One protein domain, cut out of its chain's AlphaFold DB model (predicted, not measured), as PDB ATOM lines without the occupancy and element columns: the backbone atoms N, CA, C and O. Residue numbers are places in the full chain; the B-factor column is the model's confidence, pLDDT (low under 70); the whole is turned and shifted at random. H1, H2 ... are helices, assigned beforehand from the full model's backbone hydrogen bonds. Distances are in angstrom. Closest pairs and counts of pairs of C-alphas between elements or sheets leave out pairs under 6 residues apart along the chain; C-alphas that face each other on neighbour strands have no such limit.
ATOM      1  N   LEU A  22      46.723   9.486 -38.517       86.62
ATOM      2  CA  LEU A  22      45.674   8.564 -38.110       86.62
ATOM      3  C   LEU A  22      44.779   9.250 -37.068       86.62
ATOM      4  O   LEU A  22      45.106  10.321 -36.549       86.62
ATOM      5  N   ILE A  23      43.620   8.653 -36.828       88.44
ATOM      6  CA  ILE A  23      42.691   9.086 -35.789       88.44
ATOM      7  C   ILE A  23      43.289   8.668 -34.437       88.44
ATOM      8  O   ILE A  23      43.776   7.545 -34.290       88.44
ATOM      9  N   LEU A  24      43.311   9.578 -33.462       90.31
ATOM     10  CA  LEU A  24      43.958   9.352 -32.172       90.31
ATOM     11  C   LEU A  24      43.240   8.247 -31.392       90.31
ATOM     12  O   LEU A  24      43.914   7.394 -30.824       90.31
ATOM     13  N   CYS A  25      41.903   8.215 -31.390       89.00
ATOM     14  CA  CYS A  25      41.179   7.163 -30.670       89.00
ATOM     15  C   CYS A  25      41.421   5.753 -31.243       89.00
ATOM     16  O   CYS A  25      41.623   4.822 -30.464       89.00
ATOM     17  N   GLU A  26      41.525   5.604 -32.569       90.00
ATOM     18  CA  GLU A  26      41.888   4.327 -33.212       90.00
ATOM     19  C   GLU A  26      43.304   3.878 -32.833       90.00
ATOM     20  O   GLU A  26      43.553   2.703 -32.565       90.00
ATOM     21  N   LEU A  27      44.246   4.824 -32.806       90.25
ATOM     22  CA  LEU A  27      45.625   4.538 -32.432       90.25
ATOM     23  C   LEU A  27      45.757   4.113 -30.968       90.25
ATOM     24  O   LEU A  27      46.550   3.224 -30.674       90.25
ATOM     25  N   VAL A  28      44.994   4.740 -30.072       90.25
ATOM     26  CA  VAL A  28      44.959   4.393 -28.647       90.25
ATOM     27  C   VAL A  28      44.391   2.990 -28.441       90.25
ATOM     28  O   VAL A  28      44.972   2.222 -27.683       90.25
ATOM     29  N   GLU A  29      43.310   2.626 -29.142       89.56
ATOM     30  CA  GLU A  29      42.709   1.285 -29.051       89.56
ATOM     31  C   GLU A  29      43.674   0.177 -29.505       89.56
ATOM     32  O   GLU A  29      43.684  -0.918 -28.944       89.56
ATOM     33  N   ALA A  30      44.515   0.466 -30.500       89.50
ATOM     34  CA  ALA A  30      45.500  -0.474 -31.028       89.50
ATOM     35  C   ALA A  30      46.837  -0.487 -30.259       89.50
ATOM     36  O   ALA A  30      47.722  -1.281 -30.599       89.50
ATOM     37  N   TYR A  31      47.029   0.395 -29.273       90.50
ATOM     38  CA  TYR A  31      48.308   0.537 -28.579       90.50
ATOM     39  C   TYR A  31      48.474  -0.543 -27.490       90.50
ATOM     40  O   TYR A  31      47.521  -0.836 -26.775       90.50
ATOM     41  N   PRO A  32      49.667  -1.153 -27.333       90.94
ATOM     42  CA  PRO A  32      49.860  -2.292 -26.426       90.94
ATOM     43  C   PRO A  32      49.850  -1.944 -24.929       90.94
ATOM     44  O   PRO A  32      49.709  -2.848 -24.108       90.94
ATOM     45  N   GLU A  33      50.040  -0.674 -24.571       91.44
ATOM     46  CA  GLU A  33      50.065  -0.228 -23.174       91.44
ATOM     47  C   GLU A  33      48.668  -0.154 -22.555       91.44
ATOM     48  O   GLU A  33      47.651   0.008 -23.226       91.44
ATOM     49  N   GLU A  34      48.624  -0.222 -21.228       91.38
ATOM     50  CA  GLU A  34      47.379  -0.101 -20.480       91.38
ATOM     51  C   GLU A  34      46.710   1.265 -20.711       91.38
ATOM     52  O   GLU A  34      47.352   2.318 -20.684       91.38
ATOM     53  N   ASN A  35      45.379   1.276 -20.830       89.69
ATOM     54  CA  ASN A  35      44.626   2.494 -21.144       89.69
ATOM     55  C   ASN A  35      44.898   3.646 -20.154       89.69
ATOM     56  O   ASN A  35      44.976   4.803 -20.551       89.69
ATOM     57  N   TRP A  36      45.100   3.363 -18.861       91.44
ATOM     58  CA  TRP A  36      45.411   4.406 -17.873       91.44
ATOM     59  C   TRP A  36      46.795   5.048 -18.088       91.44
ATOM     60  O   TRP A  36      46.945   6.243 -17.824       91.44
ATOM     61  N   VAL A  37      47.776   4.296 -18.607       93.38
ATOM     62  CA  VAL A  37      49.099   4.815 -18.999       93.38
ATOM     63  C   VAL A  37      48.938   5.752 -20.186       93.38
ATOM     64  O   VAL A  37      49.413   6.887 -20.152       93.38
ATOM     65  N   ILE A  38      48.197   5.310 -21.203       93.38
ATOM     66  CA  ILE A  38      47.957   6.094 -22.416       93.38
ATOM     67  C   ILE A  38      47.217   7.393 -22.072       93.38
ATOM     68  O   ILE A  38      47.644   8.471 -22.477       93.38
ATOM     69  N   LEU A  39      46.166   7.333 -21.247       94.81
ATOM     70  CA  LEU A  39      45.439   8.520 -20.780       94.81
ATOM     71  C   LEU A  39      46.339   9.493 -20.003       94.81
ATOM     72  O   LEU A  39      46.225  10.707 -20.188       94.81
ATOM     73  N   GLY A  40      47.238   8.981 -19.155       94.56
ATOM     74  CA  GLY A  40      48.222   9.793 -18.434       94.56
ATOM     75  C   GLY A  40      49.205  10.500 -19.374       94.56
ATOM     76  O   GLY A  40      49.469  11.698 -19.216       94.56
ATOM     77  N   ALA A  41      49.676   9.793 -20.402       96.00
ATOM     78  CA  ALA A  41      50.561  10.338 -21.424       96.00
ATOM     79  C   ALA A  41      49.859  11.411 -22.273       96.00
ATOM     80  O   ALA A  41      50.382  12.514 -22.439       96.00
ATOM     81  N   LEU A  42      48.631  11.144 -22.732       95.44
ATOM     82  CA  LEU A  42      47.824  12.102 -23.491       95.44
ATOM     83  C   LEU A  42      47.481  13.349 -22.675       95.44
ATOM     84  O   LEU A  42      47.491  14.453 -23.218       95.44
ATOM     85  N   HIS A  43      47.202  13.200 -21.377       95.69
ATOM     86  CA  HIS A  43      46.997  14.337 -20.480       95.69
ATOM     87  C   HIS A  43      48.256  15.203 -20.384       95.69
ATOM     88  O   HIS A  43      48.184  16.418 -20.547       95.69
ATOM     89  N   SER A  44      49.415  14.571 -20.189       94.19
ATOM     90  CA  SER A  44      50.708  15.258 -20.101       94.19
ATOM     91  C   SER A  44      51.086  15.966 -21.410       94.19
ATOM     92  O   SER A  44      51.709  17.025 -21.377       94.19
ATOM     93  N   ALA A  45      50.667  15.419 -22.553       93.50
ATOM     94  CA  ALA A  45      50.881  15.988 -23.883       93.50
ATOM     95  C   ALA A  45      49.807  17.005 -24.326       93.50
ATOM     96  O   ALA A  45      49.913  17.561 -25.417       93.50
ATOM     97  N   GLY A  46      48.763  17.244 -23.520       94.75
ATOM     98  CA  GLY A  46      47.667  18.157 -23.872       94.75
ATOM     99  C   GLY A  46      46.710  17.633 -24.952       94.75
ATOM    100  O   GLY A  46      45.956  18.411 -25.526       94.75
ATOM    101  N   LEU A  47      46.715  16.326 -25.226       94.69
ATOM    102  CA  LEU A  47      45.873  15.675 -26.241       94.69
ATOM    103  C   LEU A  47      44.644  14.968 -25.659       94.69
ATOM    104  O   LEU A  47      43.816  14.457 -26.410       94.69
ATOM    105  N   LEU A  48      44.499  14.931 -24.331       94.31
ATOM    106  CA  LEU A  48      43.396  14.215 -23.683       94.31
ATOM    107  C   LEU A  48      42.015  14.734 -24.112       94.31
ATOM    108  O   LEU A  48      41.092  13.942 -24.280       94.31
ATOM    109  N   GLU A  49      41.858  16.049 -24.263       93.31
ATOM    110  CA  GLU A  49      40.579  16.646 -24.664       93.31
ATOM    111  C   GLU A  49      40.221  16.277 -26.104       93.31
ATOM    112  O   GLU A  49      39.093  15.870 -26.371       93.31
ATOM    113  N   GLN A  50      41.214  16.286 -26.997       91.75
ATOM    114  CA  GLN A  50      41.047  15.826 -28.369       91.75
ATOM    115  C   GLN A  50      40.670  14.341 -28.415       91.75
ATOM    116  O   GLN A  50      39.722  13.980 -29.098       91.75
ATOM    117  N   TYR A  51      41.346  13.482 -27.645       93.06
ATOM    118  CA  TYR A  51      41.005  12.058 -27.560       93.06
ATOM    119  C   TYR A  51      39.552  11.830 -27.119       93.06
ATOM    120  O   TYR A  51      38.850  11.013 -27.709       93.06
ATOM    121  N   LYS A  52      39.081  12.570 -26.106       92.69
ATOM    122  CA  LYS A  52      37.690  12.481 -25.636       92.69
ATOM    123  C   LYS A  52      36.702  12.938 -26.702       92.69
ATOM    124  O   LYS A  52      35.742  12.225 -26.961       92.69
ATOM    125  N   GLN A  53      36.971  14.073 -27.345       91.81
ATOM    126  CA  GLN A  53      36.131  14.575 -28.426       91.81
ATOM    127  C   GLN A  53      36.062  13.573 -29.584       91.81
ATOM    128  O   GLN A  53      34.979  13.292 -30.087       91.81
ATOM    129  N   GLU A  54      37.207  13.013 -29.989       91.81
ATOM    130  CA  GLU A  54      37.275  11.993 -31.033       91.81
ATOM    131  C   GLU A  54      36.473  10.744 -30.640       91.81
ATOM    132  O   GLU A  54      35.727  10.243 -31.471       91.81
ATOM    133  N   LEU A  55      36.544  10.278 -29.385       90.25
ATOM    134  CA  LEU A  55      35.720   9.167 -28.890       90.25
ATOM    135  C   LEU A  55      34.213   9.460 -28.918       90.25
ATOM    136  O   LEU A  55      33.436   8.565 -29.240       90.25
ATOM    137  N   GLU A  56      33.791  10.678 -28.570       91.19
ATOM    138  CA  GLU A  56      32.371  11.056 -28.547       91.19
ATOM    139  C   GLU A  56      31.738  11.021 -29.943       91.19
ATOM    140  O   GLU A  56      30.573  10.649 -30.086       91.19
ATOM    141  N   ILE A  57      32.511  11.377 -30.973       90.25
ATOM    142  CA  ILE A  57      32.036  11.432 -32.361       90.25
ATOM    143  C   ILE A  57      32.435  10.198 -33.187       90.25
ATOM    144  O   ILE A  57      32.004  10.060 -34.337       90.25
ATOM    145  N   TYR A  58      33.232   9.282 -32.622       86.88
ATOM    146  CA  TYR A  58      33.691   8.069 -33.299       86.88
ATOM    147  C   TYR A  58      32.505   7.190 -33.709       86.88
ATOM    148  O   TYR A  58      31.666   6.817 -32.892       86.88
ATOM    149  N   GLY A  59      32.415   6.878 -35.005       81.56
ATOM    150  CA  GLY A  59      31.301   6.125 -35.592       81.56
ATOM    151  C   GLY A  59      30.054   6.953 -35.931       81.56
ATOM    152  O   GLY A  59      29.169   6.438 -36.612       81.56
ATOM    153  N   TYR A  60      29.996   8.226 -35.525       81.44
ATOM    154  CA  TYR A  60      28.909   9.152 -35.864       81.44
ATOM    155  C   TYR A  60      29.310  10.145 -36.959       81.44
ATOM    156  O   TYR A  60      28.508  10.434 -37.847       81.44
ATOM    157  N   GLU A  61      30.552  10.634 -36.931       86.81
ATOM    158  CA  GLU A  61      31.070  11.622 -37.880       86.81
ATOM    159  C   GLU A  61      32.432  11.221 -38.458       86.81
ATOM    160  O   GLU A  61      33.141  10.356 -37.943       86.81
ATOM    161  N   THR A  62      32.812  11.864 -39.567       85.88
ATOM    162  CA  THR A  62      34.160  11.702 -40.123       85.88
ATOM    163  C   THR A  62      35.156  12.480 -39.271       85.88
ATOM    164  O   THR A  62      35.138  13.711 -39.260       85.88
ATOM    165  N   ILE A  63      36.055  11.767 -38.599       87.19
ATOM    166  CA  ILE A  63      37.124  12.374 -37.806       87.19
ATOM    167  C   ILE A  63      38.319  12.672 -38.704       87.19
ATOM    168  O   ILE A  63      38.743  11.843 -39.509       87.19
ATOM    169  N   THR A  64      38.877  13.872 -38.556       86.62
ATOM    170  CA  THR A  64      40.105  14.240 -39.259       86.62
ATOM    171  C   THR A  64      41.306  13.629 -38.537       86.62
ATOM    172  O   THR A  64      41.495  13.920 -37.357       86.62
ATOM    173  N   PRO A  65      42.152  12.842 -39.225       85.75
ATOM    174  CA  PRO A  65      43.373  12.307 -38.640       85.75
ATOM    175  C   PRO A  65      44.277  13.410 -38.081       85.75
ATOM    176  O   PRO A  65      44.650  14.349 -38.794       85.75
ATOM    177  N   SER A  66      44.646  13.291 -36.812       86.31
ATOM    178  CA  SER A  66      45.240  14.377 -36.029       86.31
ATOM    179  C   SER A  66      46.711  14.129 -35.681       86.31
ATOM    180  O   SER A  66      47.488  15.085 -35.613       86.31
ATOM    181  N   ILE A  67      47.125  12.864 -35.581       90.62
ATOM    182  CA  ILE A  67      48.438  12.447 -35.071       90.62
ATOM    183  C   ILE A  67      49.003  11.261 -35.861       90.62
ATOM    184  O   ILE A  67      48.267  10.529 -36.512       90.62
ATOM    185  N   THR A  68      50.312  11.050 -35.836       91.50
ATOM    186  CA  THR A  68      50.963   9.858 -36.400       91.50
ATOM    187  C   THR A  68      51.268   8.814 -35.319       91.50
ATOM    188  O   THR A  68      51.378   9.138 -34.139       91.50
ATOM    189  N   ALA A  69      51.460   7.550 -35.711       90.00
ATOM    190  CA  ALA A  69      51.831   6.489 -34.766       90.00
ATOM    191  C   ALA A  69      53.147   6.788 -34.014       90.00
ATOM    192  O   ALA A  69      53.254   6.512 -32.825       90.00
ATOM    193  N   ASP A  70      54.123   7.396 -34.697       91.81
ATOM    194  CA  ASP A  70      55.424   7.770 -34.124       91.81
ATOM    195  C   ASP A  70      55.301   8.907 -33.094       91.81
ATOM    196  O   ASP A  70      55.988   8.907 -32.075       91.81
ATOM    197  N   GLU A  71      54.395   9.862 -33.325       92.56
ATOM    198  CA  GLU A  71      54.095  10.916 -32.350       92.56
ATOM    199  C   GLU A  71      53.434  10.343 -31.092       92.56
ATOM    200  O   GLU A  71      53.843  10.702 -29.988       92.56
ATOM    201  N   LEU A  72      52.466   9.429 -31.239       93.31
ATOM    202  CA  LEU A  72      51.836   8.766 -30.094       93.31
ATOM    203  C   LEU A  72      52.848   7.929 -29.298       93.31
ATOM    204  O   LEU A  72      52.907   8.048 -28.075       93.31
ATOM    205  N   ASP A  73      53.676   7.138 -29.985       94.06
ATOM    206  CA  ASP A  73      54.736   6.330 -29.369       94.06
ATOM    207  C   ASP A  73      55.719   7.202 -28.575       94.06
ATOM    208  O   ASP A  73      55.999   6.922 -27.410       94.06
ATOM    209  N   LYS A  74      56.162   8.329 -29.148       94.75
ATOM    210  CA  LYS A  74      57.012   9.301 -28.443       94.75
ATOM    211  C   LYS A  74      56.347   9.874 -27.202       94.75
ATOM    212  O   LYS A  74      57.016  10.013 -26.181       94.75
ATOM    213  N   ILE A  75      55.065  10.228 -27.278       94.88
ATOM    214  CA  ILE A  75      54.318  10.768 -26.136       94.88
ATOM    215  C   ILE A  75      54.274   9.749 -24.996       94.88
ATOM    216  O   ILE A  75      54.562  10.098 -23.850       94.88
ATOM    217  N   ILE A  76      53.962   8.492 -25.311       94.19
ATOM    218  CA  ILE A  76      53.840   7.429 -24.313       94.19
ATOM    219  C   ILE A  76      55.207   7.087 -23.713       94.19
ATOM    220  O   ILE A  76      55.339   7.077 -22.491       94.19
ATOM    221  N   LYS A  77      56.252   6.924 -24.532       94.31
ATOM    222  CA  LYS A  77      57.623   6.685 -24.044       94.31
ATOM    223  C   LYS A  77      58.151   7.823 -23.183       94.31
ATOM    224  O   LYS A  77      58.692   7.580 -22.110       94.31
ATOM    225  N   THR A  78      57.913   9.072 -23.588       95.00
ATOM    226  CA  THR A  78      58.305  10.245 -22.789       95.00
ATOM    227  C   THR A  78      57.619  10.239 -21.422       95.00
ATOM    228  O   THR A  78      58.237  10.595 -20.423       95.00
ATOM    229  N   PHE A  79      56.351   9.825 -21.361       94.25
ATOM    230  CA  PHE A  79      55.618   9.688 -20.104       94.25
ATOM    231  C   PHE A  79      56.161   8.550 -19.220       94.25
ATOM    232  O   PHE A  79      56.222   8.706 -18.002       94.25
ATOM    233  N   LEU A  80      56.594   7.439 -19.824       92.81
ATOM    234  CA  LEU A  80      57.226   6.307 -19.136       92.81
ATOM    235  C   LEU A  80      58.692   6.564 -18.741       92.81
ATOM    236  O   LEU A  80      59.220   5.879 -17.865       92.81
ATOM    237  N   GLY A  81      59.332   7.575 -19.336       91.31
ATOM    238  CA  GLY A  81      60.736   7.916 -19.108       91.31
ATOM    239  C   GLY A  81      61.730   7.077 -19.919       91.31
ATOM    240  O   GLY A  81      62.864   6.906 -19.471       91.31
TER     241      GLY A  81
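What this domain is: This is residues 22 to 81 of the 82 residues of an uncharacterized protein of Methanobrevibacter sp (UniProt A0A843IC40). The longest helix, H4, crosses H2 near one end of a cluster of four short helices; H3 makes the other side, with H1 packed across it. The link of residues 58 to 68 folds back from H3 to H4. The printed part, 60 residues with helices H1 to H4 in chain order and no named strand, is all helix, compact with a radius of gyration of the C-alphas of 10.8 A, and spans 36 by 19 by 18 A.

Where its parts are: H4, residues 69 to 80, is 16.5 A long and ends at C-alpha 80 (57.226, 6.307, -19.136). H2 is residues 35 to 44, 14.2 A; H3, 48 to 57, 14.6 A; H1, 24 to 29, begins at C-alpha 24 (43.958, 9.352, -32.172).

How they stand to each other: H4 touches H2 with residues 75 to 79 alone, about perpendicular at 90 degrees; the closest C-alphas, of Ala 41 and Ile 76, are 5.2 A apart. H2 and H3 only just touch, only at the corner, with 3 pairs of C-alphas within 8 A, the closest Leu 42 and Leu 48, 4.9 A. H1 touches H3, about perpendicular at 84 degrees, C-alphas of Cys 25 and Tyr 51 closest at 5.8 A. H3 and H4 are apart. In H1, H2, H3 and H4 every O i to N i+4 pair is within hydrogen-bond range.

The domain as a whole: The C-alphas farthest apart, of Tyr 60 and Gly 81, are 36.0 A apart. The printed part has no cut; H3 to H4 is a long link. No printed residue is under 70 in pLDDT.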